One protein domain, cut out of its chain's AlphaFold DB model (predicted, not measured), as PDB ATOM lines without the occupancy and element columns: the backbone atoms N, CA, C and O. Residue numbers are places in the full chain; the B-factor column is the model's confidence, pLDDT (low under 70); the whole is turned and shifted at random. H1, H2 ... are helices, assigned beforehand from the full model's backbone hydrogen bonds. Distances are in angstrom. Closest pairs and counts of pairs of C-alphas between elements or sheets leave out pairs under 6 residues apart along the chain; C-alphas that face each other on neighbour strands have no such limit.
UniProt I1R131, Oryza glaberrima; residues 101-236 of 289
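AT A GLANCE: This is residues 101 to 236 of the 289 residues of a protein of Oryza glaberrima (UniProt I1R131). Three helices, H1 to H3, make an up-and-down bundle, and a helical hairpin, H5 and H6, crosses H3 steeply, with short H4 packed between H3 and the hairpin. At the far end from H1, long H7 turns off H6 in a corner. The printed part has 136 residues with seven named helices, H1 to H7 in that order, and no named strand: all helix. It is compact, with a radius of gyration of the C-alphas of 16.5 A and spans of 52 by 35 by 21 A.

HOW THE PARTS SIT: Begin with H1, residues 101 to 115; it touches H2, residues 119 to 132, at Val 110 and Ala 122, whose C-alphas are closest at 4.6 A. This hairpin has a shallow tilt of 14 degrees, opposite ways. H3, residues 139 to 153, touches H2, closest C-alphas Phe 119 and Cys 146, 5.5 A. H4, residues 162 to 166, touches H3, closest C-alphas Val 148 and Val 165, 5.0 A. H5, residues 174 to 187, and H6, residues 198 to 212, form a hairpin, closest C-alphas Ser 185 and Phe 202, 6.6 A. H6 touches H3 at a steep tilt of 56 degrees, closest C-alphas Val 145 and Ala 201, 5.8 A. H7, residues 215 to 235, touches H6 only at the corner, closest C-alphas Leu 212 and Arg 218, 5.0 A, about perpendicular at 83 degrees. In H1 to H7 every O i to N i+4 pair is within hydrogen-bond range.

IN THESE COORDINATES: Find C-alpha 101 at (4.849, -1.766, -33.612), where H1 begins its 21.5 A. H7 runs 30.6 A to C-alpha 235 at (40.611, 35.661, -30.168).

THE WHOLE: The farthest C-alphas, Glu 101 and Lys 234, are 53.3 A apart. The printed part has no cut and no long link. Residue 157 and residues 234 to 236 have pLDDT under 70.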
ATOM      1  N   GLU A 101       5.227  -2.626 -34.736       82.44
ATOM      2  CA  GLU A 101       4.849  -1.766 -33.612       82.44
ATOM      3  C   GLU A 101       6.062  -1.031 -33.022       82.44
ATOM      4  O   GLU A 101       5.980   0.169 -32.739       82.44
ATOM      5  N   GLU A 102       7.212  -1.703 -32.893       81.12
ATOM      6  CA  GLU A 102       8.474  -1.081 -32.479       81.12
ATOM      7  C   GLU A 102       8.940  -0.009 -33.474       81.12
ATOM      8  O   GLU A 102       9.376   1.070 -33.060       81.12
ATOM      9  N   ALA A 103       8.824  -0.257 -34.781       83.81
ATOM     10  CA  ALA A 103       9.202   0.701 -35.819       83.81
ATOM     11  C   ALA A 103       8.266   1.917 -35.863       83.81
ATOM     12  O   ALA A 103       8.739   3.054 -35.972       83.81
ATOM     13  N   PHE A 104       6.955   1.705 -35.723       85.44
ATOM     14  CA  PHE A 104       5.975   2.788 -35.651       85.44
ATOM     15  C   PHE A 104       6.174   3.637 -34.390       85.44
ATOM     16  O   PHE A 104       6.244   4.867 -34.473       85.44
ATOM     17  N   SER A 105       6.369   2.989 -33.238       87.19
ATOM     18  CA  SER A 105       6.686   3.663 -31.973       87.19
ATOM     19  C   SER A 105       7.993   4.452 -32.076       87.19
ATOM     20  O   SER A 105       8.069   5.603 -31.646       87.19
ATOM     21  N   ALA A 106       9.027   3.882 -32.704       87.62
ATOM     22  CA  ALA A 106      10.289   4.570 -32.944       87.62
ATOM     23  C   ALA A 106      10.106   5.823 -33.813       87.62
ATOM     24  O   ALA A 106      10.690   6.860 -33.495       87.62
ATOM     25  N   ARG A 107       9.268   5.773 -34.857       87.06
ATOM     26  CA  ARG A 107       8.937   6.943 -35.690       87.06
ATOM     27  C   ARG A 107       8.289   8.056 -34.871       87.06
ATOM     28  O   ARG A 107       8.689   9.212 -34.992       87.06
ATOM     29  N   GLU A 108       7.335   7.722 -34.012       89.25
ATOM     30  CA  GLU A 108       6.681   8.708 -33.147       89.25
ATOM     31  C   GLU A 108       7.674   9.354 -32.166       89.25
ATOM     32  O   GLU A 108       7.674  10.570 -31.973       89.25
ATOM     33  N   ILE A 109       8.588   8.562 -31.595       91.88
ATOM     34  CA  ILE A 109       9.657   9.078 -30.729       91.88
ATOM     35  C   ILE A 109      10.575  10.035 -31.499       91.88
ATOM     36  O   ILE A 109      11.020  11.037 -30.937       91.88
ATOM     37  N   VAL A 110      10.864   9.756 -32.774       91.81
ATOM     38  CA  VAL A 110      11.643  10.668 -33.621       91.81
ATOM     39  C   VAL A 110      10.924  12.004 -33.759       91.81
ATOM     40  O   VAL A 110      11.548  13.027 -33.498       91.81
ATOM     41  N   VAL A 111       9.628  12.012 -34.080       90.56
ATOM     42  CA  VAL A 111       8.834  13.252 -34.189       90.56
ATOM     43  C   VAL A 111       8.873  14.049 -32.883       90.56
ATOM     44  O   VAL A 111       9.247  15.219 -32.896       90.56
ATOM     45  N   LYS A 112       8.636  13.396 -31.737       92.94
ATOM     46  CA  LYS A 112       8.752  14.034 -30.412       92.94
ATOM     47  C   LYS A 112      10.147  14.610 -30.159       92.94
ATOM     48  O   LYS A 112      10.300  15.639 -29.507       92.94
ATOM     49  N   LYS A 113      11.206  13.959 -30.644       93.62
ATOM     50  CA  LYS A 113      12.573  14.488 -30.528       93.62
ATOM     51  C   LYS A 113      12.844  15.665 -31.456       93.62
ATOM     52  O   LYS A 113      13.571  16.566 -31.049       93.62
ATOM     53  N   LEU A 114      12.256  15.682 -32.652       91.12
ATOM     54  CA  LEU A 114      12.327  16.827 -33.563       91.12
ATOM     55  C   LEU A 114      11.673  18.068 -32.941       91.12
ATOM     56  O   LEU A 114      12.243  19.152 -33.022       91.12
ATOM     57  N   GLU A 115      10.533  17.910 -32.265       90.19
ATOM     58  CA  GLU A 115       9.873  18.994 -31.517       90.19
ATOM     59  C   GLU A 115      10.768  19.549 -30.399       90.19
ATOM     60  O   GLU A 115      10.877  20.761 -30.218       90.19
ATOM     61  N   ASN A 116      11.481  18.663 -29.700       92.25
ATOM     62  CA  ASN A 116      12.435  19.020 -28.647       92.25
ATOM     63  C   ASN A 116      13.791  19.531 -29.174       92.25
ATOM     64  O   ASN A 116      14.698  19.751 -28.371       92.25
ATOM     65  N   ARG A 117      13.955  19.703 -30.497       89.06
ATOM     66  CA  ARG A 117      15.219  20.088 -31.162       89.06
ATOM     67  C   ARG A 117      16.402  19.144 -30.887       89.06
ATOM     68  O   ARG A 117      17.559  19.518 -31.030       89.06
ATOM     69  N   ASP A 118      16.142  17.886 -30.523       92.19
ATOM     70  CA  ASP A 118      17.181  16.853 -30.387       92.19
ATOM     71  C   ASP A 118      17.317  16.063 -31.695       92.19
ATOM     72  O   ASP A 118      16.873  14.915 -31.825       92.19
ATOM     73  N   PHE A 119      17.949  16.688 -32.690       90.50
ATOM     74  CA  PHE A 119      18.119  16.091 -34.019       90.50
ATOM     75  C   PHE A 119      19.097  14.910 -34.034       90.50
ATOM     76  O   PHE A 119      18.936  13.955 -34.801       90.50
ATOM     77  N   VAL A 120      20.091  14.915 -33.143       90.44
ATOM     78  CA  VAL A 120      21.085  13.837 -33.051       90.44
ATOM     79  C   VAL A 120      20.463  12.575 -32.455       90.44
ATOM     80  O   VAL A 120      20.707  11.468 -32.951       90.44
ATOM     81  N   GLY A 121      19.650  12.715 -31.404       91.38
ATOM     82  CA  GLY A 121      18.880  11.617 -30.827       91.38
ATOM     83  C   GLY A 121      17.824  11.091 -31.796       91.38
ATOM     84  O   GLY A 121      17.709   9.873 -31.962       91.38
ATOM     85  N   ALA A 122      17.115  11.996 -32.476       92.31
ATOM     86  CA  ALA A 122      16.143  11.678 -33.521       92.31
ATOM     87  C   ALA A 122      16.771  10.802 -34.617       92.31
ATOM     88  O   ALA A 122      16.306   9.688 -34.863       92.31
ATOM     89  N   ARG A 123      17.909  11.221 -35.186       91.81
ATOM     90  CA  ARG A 123      18.608  10.461 -36.237       91.81
ATOM     91  C   ARG A 123      18.985   9.049 -35.794       91.81
ATOM     92  O   ARG A 123      18.795   8.093 -36.541       91.81
ATOM     93  N   LYS A 124      19.504   8.880 -34.573       92.38
ATOM     94  CA  LYS A 124      19.892   7.553 -34.054       92.38
ATOM     95  C   LYS A 124      18.704   6.597 -33.980       92.38
ATOM     96  O   LYS A 124      18.862   5.415 -34.272       92.38
ATOM     97  N   ILE A 125      17.540   7.091 -33.571       91.69
ATOM     98  CA  ILE A 125      16.326   6.278 -33.452       91.69
ATOM     99  C   ILE A 125      15.748   5.986 -34.836       91.69
ATOM    100  O   ILE A 125      15.399   4.840 -35.099       91.69
ATOM    101  N   ALA A 126      15.766   6.956 -35.749       90.00
ATOM    102  CA  ALA A 126      15.372   6.744 -37.139       90.00
ATOM    103  C   ALA A 126      16.237   5.673 -37.834       90.00
ATOM    104  O   ALA A 126      15.705   4.798 -38.510       90.00
ATOM    105  N   ILE A 127      17.557   5.656 -37.595       90.62
ATOM    106  CA  ILE A 127      18.453   4.601 -38.109       90.62
ATOM    107  C   ILE A 127      18.097   3.232 -37.517       90.62
ATOM    108  O   ILE A 127      18.167   2.221 -38.212       90.62
ATOM    109  N   LYS A 128      17.733   3.172 -36.230       89.56
ATOM    110  CA  LYS A 128      17.277   1.919 -35.611       89.56
ATOM    111  C   LYS A 128      15.978   1.440 -36.256       89.56
ATOM    112  O   LYS A 128      15.920   0.284 -36.650       89.56
ATOM    113  N   ALA A 129      15.001   2.328 -36.433       87.69
ATOM    114  CA  ALA A 129      13.736   2.016 -37.094       87.69
ATOM    115  C   ALA A 129      13.953   1.493 -38.524       87.69
ATOM    116  O   ALA A 129      13.400   0.458 -38.877       87.69
ATOM    117  N   GLN A 130      14.844   2.125 -39.300       88.50
ATOM    118  CA  GLN A 130      15.178   1.697 -40.664       88.50
ATOM    119  C   GLN A 130      15.735   0.271 -40.728       88.50
ATOM    120  O   GLN A 130      15.495  -0.455 -41.687       88.50
ATOM    121  N   ARG A 131      16.520  -0.125 -39.719       86.75
ATOM    122  CA  ARG A 131      17.110  -1.470 -39.646       86.75
ATOM    123  C   ARG A 131      16.087  -2.538 -39.284       86.75
ATOM    124  O   ARG A 131      16.297  -3.684 -39.657       86.75
ATOM    125  N   LEU A 132      15.056  -2.168 -38.527       84.88
ATOM    126  CA  LEU A 132      13.987  -3.080 -38.138       84.88
ATOM    127  C   LEU A 132      13.005  -3.255 -39.299       84.88
ATOM    128  O   LEU A 132      12.742  -4.384 -39.696       84.88
ATOM    129  N   PHE A 133      12.520  -2.147 -39.870       83.31
ATOM    130  CA  PHE A 133      11.517  -2.146 -40.938       83.31
ATOM    131  C   PHE A 133      11.888  -1.133 -42.021       83.31
ATOM    132  O   PHE A 133      11.561   0.047 -41.891       83.31
ATOM    133  N   PRO A 134      12.554  -1.562 -43.108       79.31
ATOM    134  CA  PRO A 134      12.866  -0.680 -44.230       79.31
ATOM    135  C   PRO A 134      11.629  -0.312 -45.066       79.31
ATOM    136  O   PRO A 134      11.666   0.695 -45.765       79.31
ATOM    137  N   GLU A 135      10.547  -1.095 -44.978       80.31
ATOM    138  CA  GLU A 135       9.278  -0.840 -45.681       80.31
ATOM    139  C   GLU A 135       8.394   0.211 -44.996       80.31
ATOM    140  O   GLU A 135       7.380   0.624 -45.556       80.31
ATOM    141  N   LEU A 136       8.759   0.663 -43.791       77.81
ATOM    142  CA  LEU A 136       7.978   1.675 -43.094       77.81
ATOM    143  C   LEU A 136       7.976   2.977 -43.908       77.81
ATOM    144  O   LEU A 136       9.018   3.510 -44.306       77.81
ATOM    145  N   GLU A 137       6.774   3.507 -44.098       77.19
ATOM    146  CA  GLU A 137       6.519   4.715 -44.862       77.19
ATOM    147  C   GLU A 137       7.410   5.889 -44.402       77.19
ATOM    148  O   GLU A 137       7.475   6.230 -43.213       77.19
ATOM    149  N   ASN A 138       8.086   6.518 -45.369       83.88
ATOM    150  CA  ASN A 138       8.824   7.778 -45.237       83.88
ATOM    151  C   ASN A 138      10.015   7.796 -44.247       83.88
ATOM    152  O   ASN A 138      10.511   8.874 -43.912       83.88
ATOM    153  N   ILE A 139      10.570   6.648 -43.823       86.62
ATOM    154  CA  ILE A 139      11.781   6.624 -42.963       86.62
ATOM    155  C   ILE A 139      12.970   7.354 -43.603       86.62
ATOM    156  O   ILE A 139      13.689   8.097 -42.933       86.62
ATOM    157  N   SER A 140      13.212   7.134 -44.895       87.31
ATOM    158  CA  SER A 140      14.331   7.758 -45.616       87.31
ATOM    159  C   SER A 140      14.211   9.285 -45.642       87.31
ATOM    160  O   SER A 140      15.199  10.008 -45.488       87.31
ATOM    161  N   GLN A 141      12.984   9.781 -45.776       89.38
ATOM    162  CA  GLN A 141      12.669  11.203 -45.745       89.38
ATOM    163  C   GLN A 141      12.867  11.762 -44.334       89.38
ATOM    164  O   GLN A 141      13.490  12.808 -44.176       89.38
ATOM    165  N   LEU A 142      12.446  11.027 -43.301       89.00
ATOM    166  CA  LEU A 142      12.657  11.393 -41.900       89.00
ATOM    167  C   LEU A 142      14.145  11.538 -41.549       89.00
ATOM    168  O   LEU A 142      14.532  12.492 -40.877       89.00
ATOM    169  N   LEU A 143      14.994  10.627 -42.038       91.12
ATOM    170  CA  LEU A 143      16.450  10.733 -41.895       91.12
ATOM    171  C   LEU A 143      16.993  11.991 -42.577       91.12
ATOM    172  O   LEU A 143      17.753  12.737 -41.963       91.12
ATOM    173  N   THR A 144      16.539  12.254 -43.804       92.44
ATOM    174  CA  THR A 144      16.933  13.444 -44.571       92.44
ATOM    175  C   THR A 144      16.554  14.728 -43.820       92.44
ATOM    176  O   THR A 144      17.383  15.624 -43.673       92.44
ATOM    177  N   VAL A 145      15.338  14.797 -43.263       92.62
ATOM    178  CA  VAL A 145      14.882  15.919 -42.423       92.62
ATOM    179  C   VAL A 145      15.789  16.088 -41.202       92.62
ATOM    180  O   VAL A 145      16.257  17.195 -40.942       92.62
ATOM    181  N   CYS A 146      16.096  15.005 -40.478       92.50
ATOM    182  CA  CYS A 146      16.975  15.063 -39.304       92.50
ATOM    183  C   CYS A 146      18.368  15.611 -39.647       92.50
ATOM    184  O   CYS A 146      18.946  16.370 -38.868       92.50
ATOM    185  N   GLU A 147      18.932  15.213 -40.786       91.44
ATOM    186  CA  GLU A 147      20.258  15.646 -41.230       91.44
ATOM    187  C   GLU A 147      20.276  17.120 -41.625       91.44
ATOM    188  O   GLU A 147      21.115  17.868 -41.125       91.44
ATOM    189  N   VAL A 148      19.320  17.555 -42.449       92.81
ATOM    190  CA  VAL A 148      19.206  18.957 -42.880       92.81
ATOM    191  C   VAL A 148      18.997  19.883 -41.681       92.81
ATOM    192  O   VAL A 148      19.679  20.901 -41.560       92.81
ATOM    193  N   LEU A 149      18.103  19.518 -40.756       91.75
ATOM    194  CA  LEU A 149      17.839  20.315 -39.554       91.75
ATOM    195  C   LEU A 149      19.031  20.331 -38.587       91.75
ATOM    196  O   LEU A 149      19.328  21.378 -38.013       91.75
ATOM    197  N   SER A 150      19.770  19.220 -38.458       91.69
ATOM    198  CA  SER A 150      21.023  19.196 -37.685       91.69
ATOM    199  C   SER A 150      22.049  20.181 -38.252       91.69
ATOM    200  O   SER A 150      22.671  20.925 -37.495       91.69
ATOM    201  N   SER A 151      22.221  20.201 -39.576       90.06
ATOM    202  CA  SER A 151      23.137  21.127 -40.250       90.06
ATOM    203  C   SER A 151      22.692  22.584 -40.110       90.06
ATOM    204  O   SER A 151      23.530  23.469 -39.968       90.06
ATOM    205  N   ALA A 152      21.381  22.842 -40.102       90.12
ATOM    206  CA  ALA A 152      20.838  24.181 -39.894       90.12
ATOM    207  C   ALA A 152      21.046  24.692 -38.453       90.12
ATOM    208  O   ALA A 152      21.233  25.888 -38.240       90.12
ATOM    209  N   GLU A 153      21.041  23.817 -37.445       86.88
ATOM    210  CA  GLU A 153      21.346  24.224 -36.066       86.88
ATOM    211  C   GLU A 153      22.839  24.380 -35.786       86.88
ATOM    212  O   GLU A 153      23.224  25.208 -34.954       86.88
ATOM    213  N   ALA A 154      23.686  23.644 -36.504       81.81
ATOM    214  CA  ALA A 154      25.136  23.763 -36.433       81.81
ATOM    215  C   ALA A 154      25.621  25.068 -37.097       81.81
ATOM    216  O   ALA A 154      26.221  25.069 -38.171       81.81
ATOM    217  N   LYS A 155      25.371  26.210 -36.448       81.69
ATOM    218  CA  LYS A 155      25.867  27.517 -36.894       81.69
ATOM    219  C   LYS A 155      27.380  27.585 -36.731       81.69
ATOM    220  O   LYS A 155      27.894  27.603 -35.612       81.69
ATOM    221  N   ILE A 156      28.099  27.678 -37.843       74.56
ATOM    222  CA  ILE A 156      29.548  27.871 -37.835       74.56
ATOM    223  C   ILE A 156      29.800  29.377 -37.800       74.56
ATOM    224  O   ILE A 156      29.491  30.095 -38.746       74.56
ATOM    225  N   SER A 157      30.366  29.867 -36.696       67.56
ATOM    226  CA  SER A 157      30.741  31.280 -36.537       67.56
ATOM    227  C   SER A 157      29.573  32.282 -36.639       67.56
ATOM    228  O   SER A 157      29.758  33.412 -37.087       67.56
ATOM    229  N   GLY A 158      28.372  31.872 -36.210       75.88
ATOM    230  CA  GLY A 158      27.172  32.720 -36.166       75.88
ATOM    231  C   GLY A 158      26.310  32.698 -37.432       75.88
ATOM    232  O   GLY A 158      25.226  33.280 -37.429       75.88
ATOM    233  N   GLU A 159      26.735  31.989 -38.478       81.38
ATOM    234  CA  GLU A 159      26.009  31.857 -39.743       81.38
ATOM    235  C   GLU A 159      25.682  30.387 -40.052       81.38
ATOM    236  O   GLU A 159      26.293  29.469 -39.502       81.38
ATOM    237  N   LEU A 160      24.659  30.165 -40.881       86.81
ATOM    238  CA  LEU A 160      24.210  28.830 -41.280       86.81
ATOM    239  C   LEU A 160      25.198  28.216 -42.273       86.81
ATOM    240  O   LEU A 160      25.634  28.898 -43.197       86.81
ATOM    241  N   ASP A 161      25.519  26.929 -42.112       89.88
ATOM    242  CA  ASP A 161      26.376  26.232 -43.071       89.88
ATOM    243  C   ASP A 161      25.572  25.731 -44.279       89.88
ATOM    244  O   ASP A 161      25.048  24.615 -44.282       89.88
ATOM    245  N   TRP A 162      25.488  26.550 -45.330       92.38
ATOM    246  CA  TRP A 162      24.745  26.206 -46.549       92.38
ATOM    247  C   TRP A 162      25.262  24.946 -47.253       92.38
ATOM    248  O   TRP A 162      24.470  24.190 -47.817       92.38
ATOM    249  N   TYR A 163      26.569  24.674 -47.180       92.62
ATOM    250  CA  TYR A 163      27.143  23.448 -47.741       92.62
ATOM    251  C   TYR A 163      26.697  22.216 -46.941       92.62
ATOM    252  O   TYR A 163      26.298  21.207 -47.523       92.62
ATOM    253  N   GLY A 164      26.671  22.324 -45.609       91.38
ATOM    254  CA  GLY A 164      26.180  21.271 -44.717       91.38
ATOM    255  C   GLY A 164      24.679  21.000 -44.858       91.38
ATOM    256  O   GLY A 164      24.253  19.849 -44.759       91.38
ATOM    257  N   VAL A 165      23.876  22.035 -45.129       93.38
ATOM    258  CA  VAL A 165      22.428  21.918 -45.392       93.38
ATOM    259  C   VAL A 165      22.155  21.138 -46.679       93.38
ATOM    260  O   VAL A 165      21.298  20.259 -46.686       93.38
ATOM    261  N   LEU A 166      22.905  21.408 -47.753       92.69
ATOM    262  CA  LEU A 166      22.811  20.636 -48.998       92.69
ATOM    263  C   LEU A 166      23.543  19.287 -48.935       92.69
ATOM    264  O   LEU A 166      23.415  18.497 -49.864       92.69
ATOM    265  N   GLN A 167      24.276  18.998 -47.856       91.25
ATOM    266  CA  GLN A 167      25.108  17.797 -47.709       91.25
ATOM    267  C   GLN A 167      26.176  17.662 -48.811       91.25
ATOM    268  O   GLN A 167      26.491  16.563 -49.266       91.25
ATOM    269  N   VAL A 168      26.732  18.790 -49.256       93.38
ATOM    270  CA  VAL A 168      27.789  18.842 -50.276       93.38
ATOM    271  C   VAL A 168      29.118  19.261 -49.661       93.38
ATOM    272  O   VAL A 168      29.170  19.930 -48.629       93.38
ATOM    273  N   ASP A 169      30.213  18.889 -50.322       90.06
ATOM    274  CA  ASP A 169      31.530  19.398 -49.953       90.06
ATOM    275  C   ASP A 169      31.631  20.904 -50.270       90.06
ATOM    276  O   ASP A 169      31.047  21.403 -51.233       90.06
ATOM    277  N   LYS A 170      32.428  21.634 -49.487       88.19
ATOM    278  CA  LYS A 170      32.768  23.044 -49.740       88.19
ATOM    279  C   LYS A 170      33.463  23.248 -51.095       88.19
ATOM    280  O   LYS A 170      33.320  24.309 -51.697       88.19
ATOM    281  N   MET A 171      34.191  22.235 -51.574       88.38
ATOM    282  CA  MET A 171      34.874  22.233 -52.873       88.38
ATOM    283  C   MET A 171      33.998  21.694 -54.011       88.38
ATOM    284  O   MET A 171      34.503  21.460 -55.103       88.38
ATOM    285  N   ALA A 172      32.705  21.458 -53.773       89.94
ATOM    286  CA  ALA A 172      31.819  20.906 -54.788       89.94
ATOM    287  C   ALA A 172      31.561  21.892 -55.941       89.94
ATOM    288  O   ALA A 172      31.343  23.095 -55.732       89.94
ATOM    289  N   ASP A 173      31.516  21.343 -57.154       92.00
ATOM    290  CA  ASP A 173      31.135  22.066 -58.363       92.00
ATOM    291  C   ASP A 173      29.646  22.431 -58.366       92.00
ATOM    292  O   ASP A 173      28.803  21.789 -57.732       92.00
ATOM    293  N   GLU A 174      29.293  23.445 -59.155       91.12
ATOM    294  CA  GLU A 174      27.907  23.899 -59.330       91.12
ATOM    295  C   GLU A 174      26.983  22.790 -59.869       91.12
ATOM    296  O   GLU A 174      25.803  22.708 -59.521       91.12
ATOM    297  N   THR A 175      27.523  21.881 -60.686       91.75
ATOM    298  CA  THR A 175      26.797  20.716 -61.213       91.75
ATOM    299  C   THR A 175      26.364  19.764 -60.098       91.75
ATOM    300  O   THR A 175      25.222  19.297 -60.099       91.75
ATOM    301  N   VAL A 176      27.244  19.518 -59.122       92.75
ATOM    302  CA  VAL A 176      26.978  18.676 -57.948       92.75
ATOM    303  C   VAL A 176      25.947  19.346 -57.047       92.75
ATOM    304  O   VAL A 176      24.998  18.691 -56.625       92.75
ATOM    305  N   ILE A 177      26.076  20.656 -56.822       93.19
ATOM    306  CA  ILE A 177      25.135  21.443 -56.008       93.19
ATOM    307  C   ILE A 177      23.716  21.362 -56.580       93.19
ATOM    308  O   ILE A 177      22.776  21.006 -55.869       93.19
ATOM    309  N   ARG A 178      23.559  21.614 -57.882       92.94
ATOM    310  CA  ARG A 178      22.262  21.543 -58.572       92.94
ATOM    311  C   ARG A 178      21.674  20.134 -58.563       92.94
ATOM    312  O   ARG A 178      20.477  19.960 -58.336       92.94
ATOM    313  N   LYS A 179      22.505  19.114 -58.788       93.81
ATOM    314  CA  LYS A 179      22.079  17.710 -58.728       93.81
ATOM    315  C   LYS A 179      21.560  17.358 -57.333       93.81
ATOM    316  O   LYS A 179      20.481  16.782 -57.212       93.81
ATOM    317  N   GLN A 180      22.305  17.726 -56.299       94.31
ATOM    318  CA  GLN A 180      21.949  17.423 -54.920       94.31
ATOM    319  C   GLN A 180      20.685  18.166 -54.478       94.31
ATOM    320  O   GLN A 180      19.809  17.569 -53.855       94.31
ATOM    321  N   TYR A 181      20.530  19.428 -54.885       94.88
ATOM    322  CA  TYR A 181      19.300  20.189 -54.677       94.88
ATOM    323  C   TYR A 181      18.074  19.486 -55.272       94.88
ATOM    324  O   TYR A 181      17.056  19.361 -54.593       94.88
ATOM    325  N   ASN A 182      18.170  18.968 -56.500       93.31
ATOM    326  CA  ASN A 182      17.059  18.252 -57.136       93.31
ATOM    327  C   ASN A 182      16.673  16.981 -56.362       93.31
ATOM    328  O   ASN A 182      15.487  16.706 -56.178       93.31
ATOM    329  N   ILE A 183      17.664  16.227 -55.872       92.00
ATOM    330  CA  ILE A 183      17.442  15.011 -55.074       92.00
ATOM    331  C   ILE A 183      16.754  15.355 -53.744       92.00
ATOM    332  O   ILE A 183      15.758  14.725 -53.383       92.00
ATOM    333  N   LEU A 184      17.257  16.359 -53.022       92.44
ATOM    334  CA  LEU A 184      16.696  16.774 -51.732       92.44
ATOM    335  C   LEU A 184      15.292  17.365 -51.883       92.44
ATOM    336  O   LEU A 184      14.404  17.029 -51.105       92.44
ATOM    337  N   SER A 185      15.072  18.180 -52.914       92.06
ATOM    338  CA  SER A 185      13.772  18.796 -53.196       92.06
ATOM    339  C   SER A 185      12.693  17.756 -53.463       92.06
ATOM    340  O   SER A 185      11.588  17.877 -52.949       92.06
ATOM    341  N   TYR A 186      13.016  16.699 -54.212       90.06
ATOM    342  CA  TYR A 186      12.085  15.601 -54.463       90.06
ATOM    343  C   TYR A 186      11.743  14.820 -53.184       90.06
ATOM    344  O   TYR A 186      10.585  14.481 -52.953       90.06
ATOM    345  N   ARG A 187      12.737  14.564 -52.323       88.50
ATOM    346  CA  ARG A 187      12.555  13.824 -51.058       88.50
ATOM    347  C   ARG A 187      11.774  14.597 -49.999       88.50
ATOM    348  O   ARG A 187      11.103  13.988 -49.170       88.50
ATOM    349  N   LEU A 188      11.916  15.917 -49.987       90.50
ATOM    350  CA  LEU A 188      11.330  16.804 -48.981       90.50
ATOM    351  C   LEU A 188      10.086  17.539 -49.487       90.50
ATOM    352  O   LEU A 188       9.585  18.418 -48.791       90.50
ATOM    353  N   HIS A 189       9.592  17.203 -50.681       86.19
ATOM    354  CA  HIS A 189       8.455  17.899 -51.265       86.19
ATOM    355  C   HIS A 189       7.203  17.754 -50.378       86.19
ATOM    356  O   HIS A 189       6.849  16.620 -50.031       86.19
ATOM    357  N   PRO A 190       6.505  18.857 -50.040       85.44
ATOM    358  CA  PRO A 190       5.368  18.826 -49.119       85.44
ATOM    359  C   PRO A 190       4.197  17.971 -49.624       85.44
ATOM    360  O   PRO A 190       3.479  17.398 -48.814       85.44
ATOM    361  N   ASP A 191       4.037  17.818 -50.944       85.62
ATOM    362  CA  ASP A 191       2.973  16.978 -51.521       85.62
ATOM    363  C   ASP A 191       3.119  15.489 -51.167       85.62
ATOM    364  O   ASP A 191       2.120  14.791 -51.023       85.62
ATOM    365  N   ASN A 192       4.355  15.001 -51.024       79.50
ATOM    366  CA  ASN A 192       4.633  13.583 -50.783       79.50
ATOM    367  C   ASN A 192       4.995  13.296 -49.321       79.50
ATOM    368  O   ASN A 192       4.988  12.140 -48.903       79.50
ATOM    369  N   ASN A 193       5.354  14.331 -48.558       81.12
ATOM    370  CA  ASN A 193       5.911  14.193 -47.225       81.12
ATOM    371  C   ASN A 193       5.178  15.096 -46.225       81.12
ATOM    372  O   ASN A 193       5.412  16.300 -46.151       81.12
ATOM    373  N   THR A 194       4.331  14.476 -45.406       82.50
ATOM    374  CA  THR A 194       3.566  15.127 -44.330       82.50
ATOM    375  C   THR A 194       4.275  15.081 -42.970       82.50
ATOM    376  O   THR A 194       3.659  15.333 -41.933       82.50
ATOM    377  N   LEU A 195       5.572  14.748 -42.932       83.50
ATOM    378  CA  LEU A 195       6.336  14.647 -41.689       83.50
ATOM    379  C   LEU A 195       6.596  16.017 -41.048       83.50
ATOM    380  O   LEU A 195       6.824  17.032 -41.713       83.50
ATOM    381  N   PHE A 196       6.668  16.016 -39.716       85.50
ATOM    382  CA  PHE A 196       7.050  17.192 -38.943       85.50
ATOM    383  C   PHE A 196       8.460  17.665 -39.327       85.50
ATOM    384  O   PHE A 196       9.423  16.898 -39.297       85.50
ATOM    385  N   GLY A 197       8.583  18.944 -39.682       86.31
ATOM    386  CA  GLY A 197       9.858  19.556 -40.059       86.31
ATOM    387  C   GLY A 197      10.268  19.375 -41.524       86.31
ATOM    388  O   GLY A 197      11.284  19.949 -41.915       86.31
ATOM    389  N   ALA A 198       9.490  18.662 -42.352       90.44
ATOM    390  CA  ALA A 198       9.765  18.535 -43.787       90.44
ATOM    391  C   ALA A 198       9.749  19.897 -44.500       90.44
ATOM    392  O   ALA A 198      10.692  20.237 -45.210       90.44
ATOM    393  N   GLU A 199       8.738  20.724 -44.222       91.62
ATOM    394  CA  GLU A 199       8.629  22.080 -44.775       91.62
ATOM    395  C   GLU A 199       9.808  22.973 -44.353       91.62
ATOM    396  O   GLU A 199      10.393  23.688 -45.168       91.62
ATOM    397  N   ALA A 200      10.193  22.908 -43.075       92.12
ATOM    398  CA  ALA A 200      11.323  23.671 -42.555       92.12
ATOM    399  C   ALA A 200      12.636  23.243 -43.227       92.12
ATOM    400  O   ALA A 200      13.408  24.095 -43.664       92.12
ATOM    401  N   ALA A 201      12.867  21.934 -43.364       92.62
ATOM    402  CA  ALA A 201      14.028  21.393 -44.058       92.62
ATOM    403  C   ALA A 201      14.061  21.822 -45.535       92.62
ATOM    404  O   ALA A 201      15.099  22.281 -46.012       92.62
ATOM    405  N   PHE A 202      12.929  21.752 -46.242       94.25
ATOM    406  CA  PHE A 202      12.824  22.196 -47.634       94.25
ATOM    407  C   PHE A 202      13.176  23.679 -47.789       94.25
ATOM    408  O   PHE A 202      13.947  24.043 -48.675       94.25
ATOM    409  N   ARG A 203      12.696  24.528 -46.873       93.81
ATOM    410  CA  ARG A 203      13.013  25.961 -46.850       93.81
ATOM    411  C   ARG A 203      14.514  26.227 -46.705       93.81
ATOM    412  O   ARG A 203      15.057  27.076 -47.407       93.81
ATOM    413  N   PHE A 204      15.200  25.491 -45.827       94.31
ATOM    414  CA  PHE A 204      16.657  25.605 -45.697       94.31
ATOM    415  C   PHE A 204      17.379  25.168 -46.974       94.31
ATOM    416  O   PHE A 204      18.320  25.836 -47.398       94.31
ATOM    417  N   VAL A 205      16.926  24.086 -47.612       95.19
ATOM    418  CA  VAL A 205      17.494  23.580 -48.872       95.19
ATOM    419  C   VAL A 205      17.315  24.585 -50.016       95.19
ATOM    420  O   VAL A 205      18.266  24.826 -50.762       95.19
ATOM    421  N   SER A 206      16.142  25.214 -50.141       95.19
ATOM    422  CA  SER A 206      15.892  26.238 -51.164       95.19
ATOM    423  C   SER A 206      16.735  27.495 -50.956       95.19
ATOM    424  O   SER A 206      17.297  28.017 -51.917       95.19
ATOM    425  N   GLU A 207      16.876  27.950 -49.708       94.44
ATOM    426  CA  GLU A 207      17.697  29.119 -49.369       94.44
ATOM    427  C   GLU A 207      19.180  28.848 -49.655       94.44
ATOM    428  O   GLU A 207      19.858  29.648 -50.300       94.44
ATOM    429  N   ALA A 208      19.670  27.669 -49.257       94.50
ATOM    430  CA  ALA A 208      21.040  27.242 -49.520       94.50
ATOM    431  C   ALA A 208      21.348  27.243 -51.022       94.50
ATOM    432  O   ALA A 208      22.375  27.773 -51.449       94.50
ATOM    433  N   HIS A 209      20.445  26.693 -51.839       95.25
ATOM    434  CA  HIS A 209      20.611  26.690 -53.289       95.25
ATOM    435  C   HIS A 209      20.582  28.109 -53.871       95.25
ATOM    436  O   HIS A 209      21.422  28.418 -54.705       95.25
ATOM    437  N   ALA A 210      19.702  28.998 -53.399       94.69
ATOM    438  CA  ALA A 210      19.625  30.385 -53.874       94.69
ATOM    439  C   ALA A 210      20.890  31.220 -53.587       94.69
ATOM    440  O   ALA A 210      21.159  32.205 -54.285       94.69
ATOM    441  N   VAL A 211      21.661  30.854 -52.559       93.31
ATOM    442  CA  VAL A 211      22.962  31.467 -52.242       93.31
ATOM    443  C   VAL A 211      24.093  30.813 -53.037       93.31
ATOM    444  O   VAL A 211      24.983  31.514 -53.517       93.31
ATOM    445  N   LEU A 212      24.072  29.486 -53.173       92.69
ATOM    446  CA  LEU A 212      25.164  28.720 -53.778       92.69
ATOM    447  C   LEU A 212      25.087  28.620 -55.309       92.69
ATOM    448  O   LEU A 212      26.117  28.352 -55.929       92.69
ATOM    449  N   SER A 213      23.917  28.843 -55.917       92.56
ATOM    450  CA  SER A 213      23.741  28.841 -57.375       92.56
ATOM    451  C   SER A 213      24.415  30.036 -58.044       92.56
ATOM    452  O   SER A 213      24.988  29.905 -59.118       92.56
ATOM    453  N   ASP A 214      24.376  31.209 -57.406       93.38
ATOM    454  CA  ASP A 214      24.960  32.426 -57.963       93.38
ATOM    455  C   ASP A 214      26.421  32.562 -57.533       93.38
ATOM    456  O   ASP A 214      26.721  32.782 -56.356       93.38
ATOM    457  N   HIS A 215      27.346  32.548 -58.495       92.38
ATOM    458  CA  HIS A 215      28.783  32.682 -58.228       92.38
ATOM    459  C   HIS A 215      29.132  33.921 -57.378       92.38
ATOM    460  O   HIS A 215      29.975  33.860 -56.481       92.38
ATOM    461  N   ALA A 216      28.458  35.053 -57.617       94.31
ATOM    462  CA  ALA A 216      28.663  36.276 -56.840       94.31
ATOM    463  C   ALA A 216      28.258  36.109 -55.363       94.31
ATOM    464  O   ALA A 216      29.015  36.493 -54.470       94.31
ATOM    465  N   LYS A 217      27.094  35.504 -55.091       93.69
ATOM    466  CA  LYS A 217      26.613  35.256 -53.722       93.69
ATOM    467  C   LYS A 217      27.468  34.210 -53.014       93.69
ATOM    468  O   LYS A 217      27.823  34.414 -51.854       93.69
ATOM    469  N   ARG A 218      27.870  33.151 -53.723       93.38
ATOM    470  CA  ARG A 218      28.777  32.115 -53.214       93.38
ATOM    471  C   ARG A 218      30.114  32.707 -52.768       93.38
ATOM    472  O   ARG A 218      30.527  32.485 -51.636       93.38
ATOM    473  N   SER A 219      30.733  33.545 -53.601       92.81
ATOM    474  CA  SER A 219      31.997  34.220 -53.267       92.81
ATOM    475  C   SER A 219      31.880  35.135 -52.039       92.81
ATOM    476  O   SER A 219      32.754  35.138 -51.163       92.81
ATOM    477  N   LEU A 220      30.774  35.881 -51.922       92.25
ATOM    478  CA  LEU A 220      30.500  36.713 -50.746       92.25
ATOM    479  C   LEU A 220      30.328  35.870 -49.477       92.25
ATOM    480  O   LEU A 220      30.901  36.212 -48.439       92.25
ATOM    481  N   TYR A 221      29.586  34.765 -49.563       91.19
ATOM    482  CA  TYR A 221      29.395  33.827 -48.459       91.19
ATOM    483  C   TYR A 221      30.722  33.197 -48.014       91.19
ATOM    484  O   TYR A 221      31.064  33.253 -46.830       91.19
ATOM    485  N   ASP A 222      31.527  32.697 -48.952       90.50
ATOM    486  CA  ASP A 222      32.828  32.090 -48.656       90.50
ATOM    487  C   ASP A 222      33.793  33.106 -48.021       90.50
ATOM    488  O   ASP A 222      34.469  32.803 -47.031       90.50
ATOM    489  N   THR A 223      33.804  34.348 -48.519       90.75
ATOM    490  CA  THR A 223      34.603  35.445 -47.950       90.75
ATOM    491  C   THR A 223      34.164  35.776 -46.524       90.75
ATOM    492  O   THR A 223      35.006  35.943 -45.636       90.75
ATOM    493  N   LYS A 224      32.853  35.869 -46.278       89.00
ATOM    494  CA  LYS A 224      32.295  36.156 -44.951       89.00
ATOM    495  C   LYS A 224      32.635  35.043 -43.964       89.00
ATOM    496  O   LYS A 224      33.160  35.331 -42.889       89.00
ATOM    497  N   ARG A 225      32.460  33.783 -44.366       86.94
ATOM    498  CA  ARG A 225      32.820  32.599 -43.576       86.94
ATOM    499  C   ARG A 225      34.312  32.552 -43.248       86.94
ATOM    500  O   ARG A 225      34.676  32.239 -42.117       86.94
ATOM    501  N   GLN A 226      35.182  32.897 -44.200       86.75
ATOM    502  CA  GLN A 226      36.629  32.946 -43.973       86.75
ATOM    503  C   GLN A 226      37.038  34.077 -43.020       86.75
ATOM    504  O   GLN A 226      37.953  33.904 -42.218       86.75
ATOM    505  N   ARG A 227      36.386  35.243 -43.086       87.00
ATOM    506  CA  ARG A 227      36.611  36.319 -42.108       87.00
ATOM    507  C   ARG A 227      36.183  35.872 -40.717       87.00
ATOM    508  O   ARG A 227      36.961  36.006 -39.781       87.00
ATOM    509  N   ALA A 228      35.000  35.277 -40.609       84.62
ATOM    510  CA  ALA A 228      34.449  34.815 -39.345       84.62
ATOM    511  C   ALA A 228      35.362  33.763 -38.677       84.62
ATOM    512  O   ALA A 228      35.718  33.902 -37.509       84.62
ATOM    513  N   SER A 229      35.873  32.789 -39.442       81.56
ATOM    514  CA  SER A 229      36.824  31.796 -38.917       81.56
ATOM    515  C   SER A 229      38.181  32.388 -38.515       81.56
ATOM    516  O   SER A 229      38.803  31.901 -37.570       81.56
ATOM    517  N   ARG A 230      38.644  33.450 -39.188       81.69
ATOM    518  CA  ARG A 230      39.869  34.176 -38.812       81.69
ATOM    519  C   ARG A 230      39.706  34.971 -37.520       81.69
ATOM    520  O   ARG A 230      40.651  35.009 -36.741       81.69
ATOM    521  N   GLU A 231      38.553  35.593 -37.284       75.25
ATOM    522  CA  GLU A 231      38.309  36.329 -36.036       75.25
ATOM    523  C   GLU A 231      38.289  35.383 -34.828       75.25
ATOM    524  O   GLU A 231      38.980  35.642 -33.844       75.25
ATOM    525  N   VAL A 232      37.651  34.213 -34.952       73.81
ATOM    526  CA  VAL A 232      37.703  33.162 -33.915       73.81
ATOM    527  C   VAL A 232      39.148  32.716 -33.631       73.81
ATOM    528  O   VAL A 232      39.521  32.500 -32.479       73.81
ATOM    529  N   ALA A 233      39.998  32.618 -34.660       73.25
ATOM    530  CA  ALA A 233      41.406  32.255 -34.486       73.25
ATOM    531  C   ALA A 233      42.246  33.360 -33.810       73.25
ATOM    532  O   ALA A 233      43.156  33.056 -33.035       73.25
ATOM    533  N   LYS A 234      41.954  34.641 -34.070       68.75
ATOM    534  CA  LYS A 234      42.644  35.769 -33.420       68.75
ATOM    535  C   LYS A 234      42.309  35.864 -31.936       68.75
ATOM    536  O   LYS A 234      43.206  36.116 -31.138       68.75
ATOM    537  N   GLU A 235      41.055  35.625 -31.566       59.38
ATOM    538  CA  GLU A 235      40.611  35.661 -30.168       59.38
ATOM    539  C   GLU A 235      41.233  34.527 -29.338       59.38
ATOM    540  O   GLU A 235      41.636  34.740 -28.200       59.38
ATOM    541  N   ALA A 236      41.472  33.364 -29.951       60.59
ATOM    542  CA  ALA A 236      42.231  32.277 -29.331       60.59
ATOM    543  C   ALA A 236      43.743  32.568 -29.163       60.59
ATOM    544  O   ALA A 236      44.433  31.808 -28.487       60.59
TER     545      ALA A 236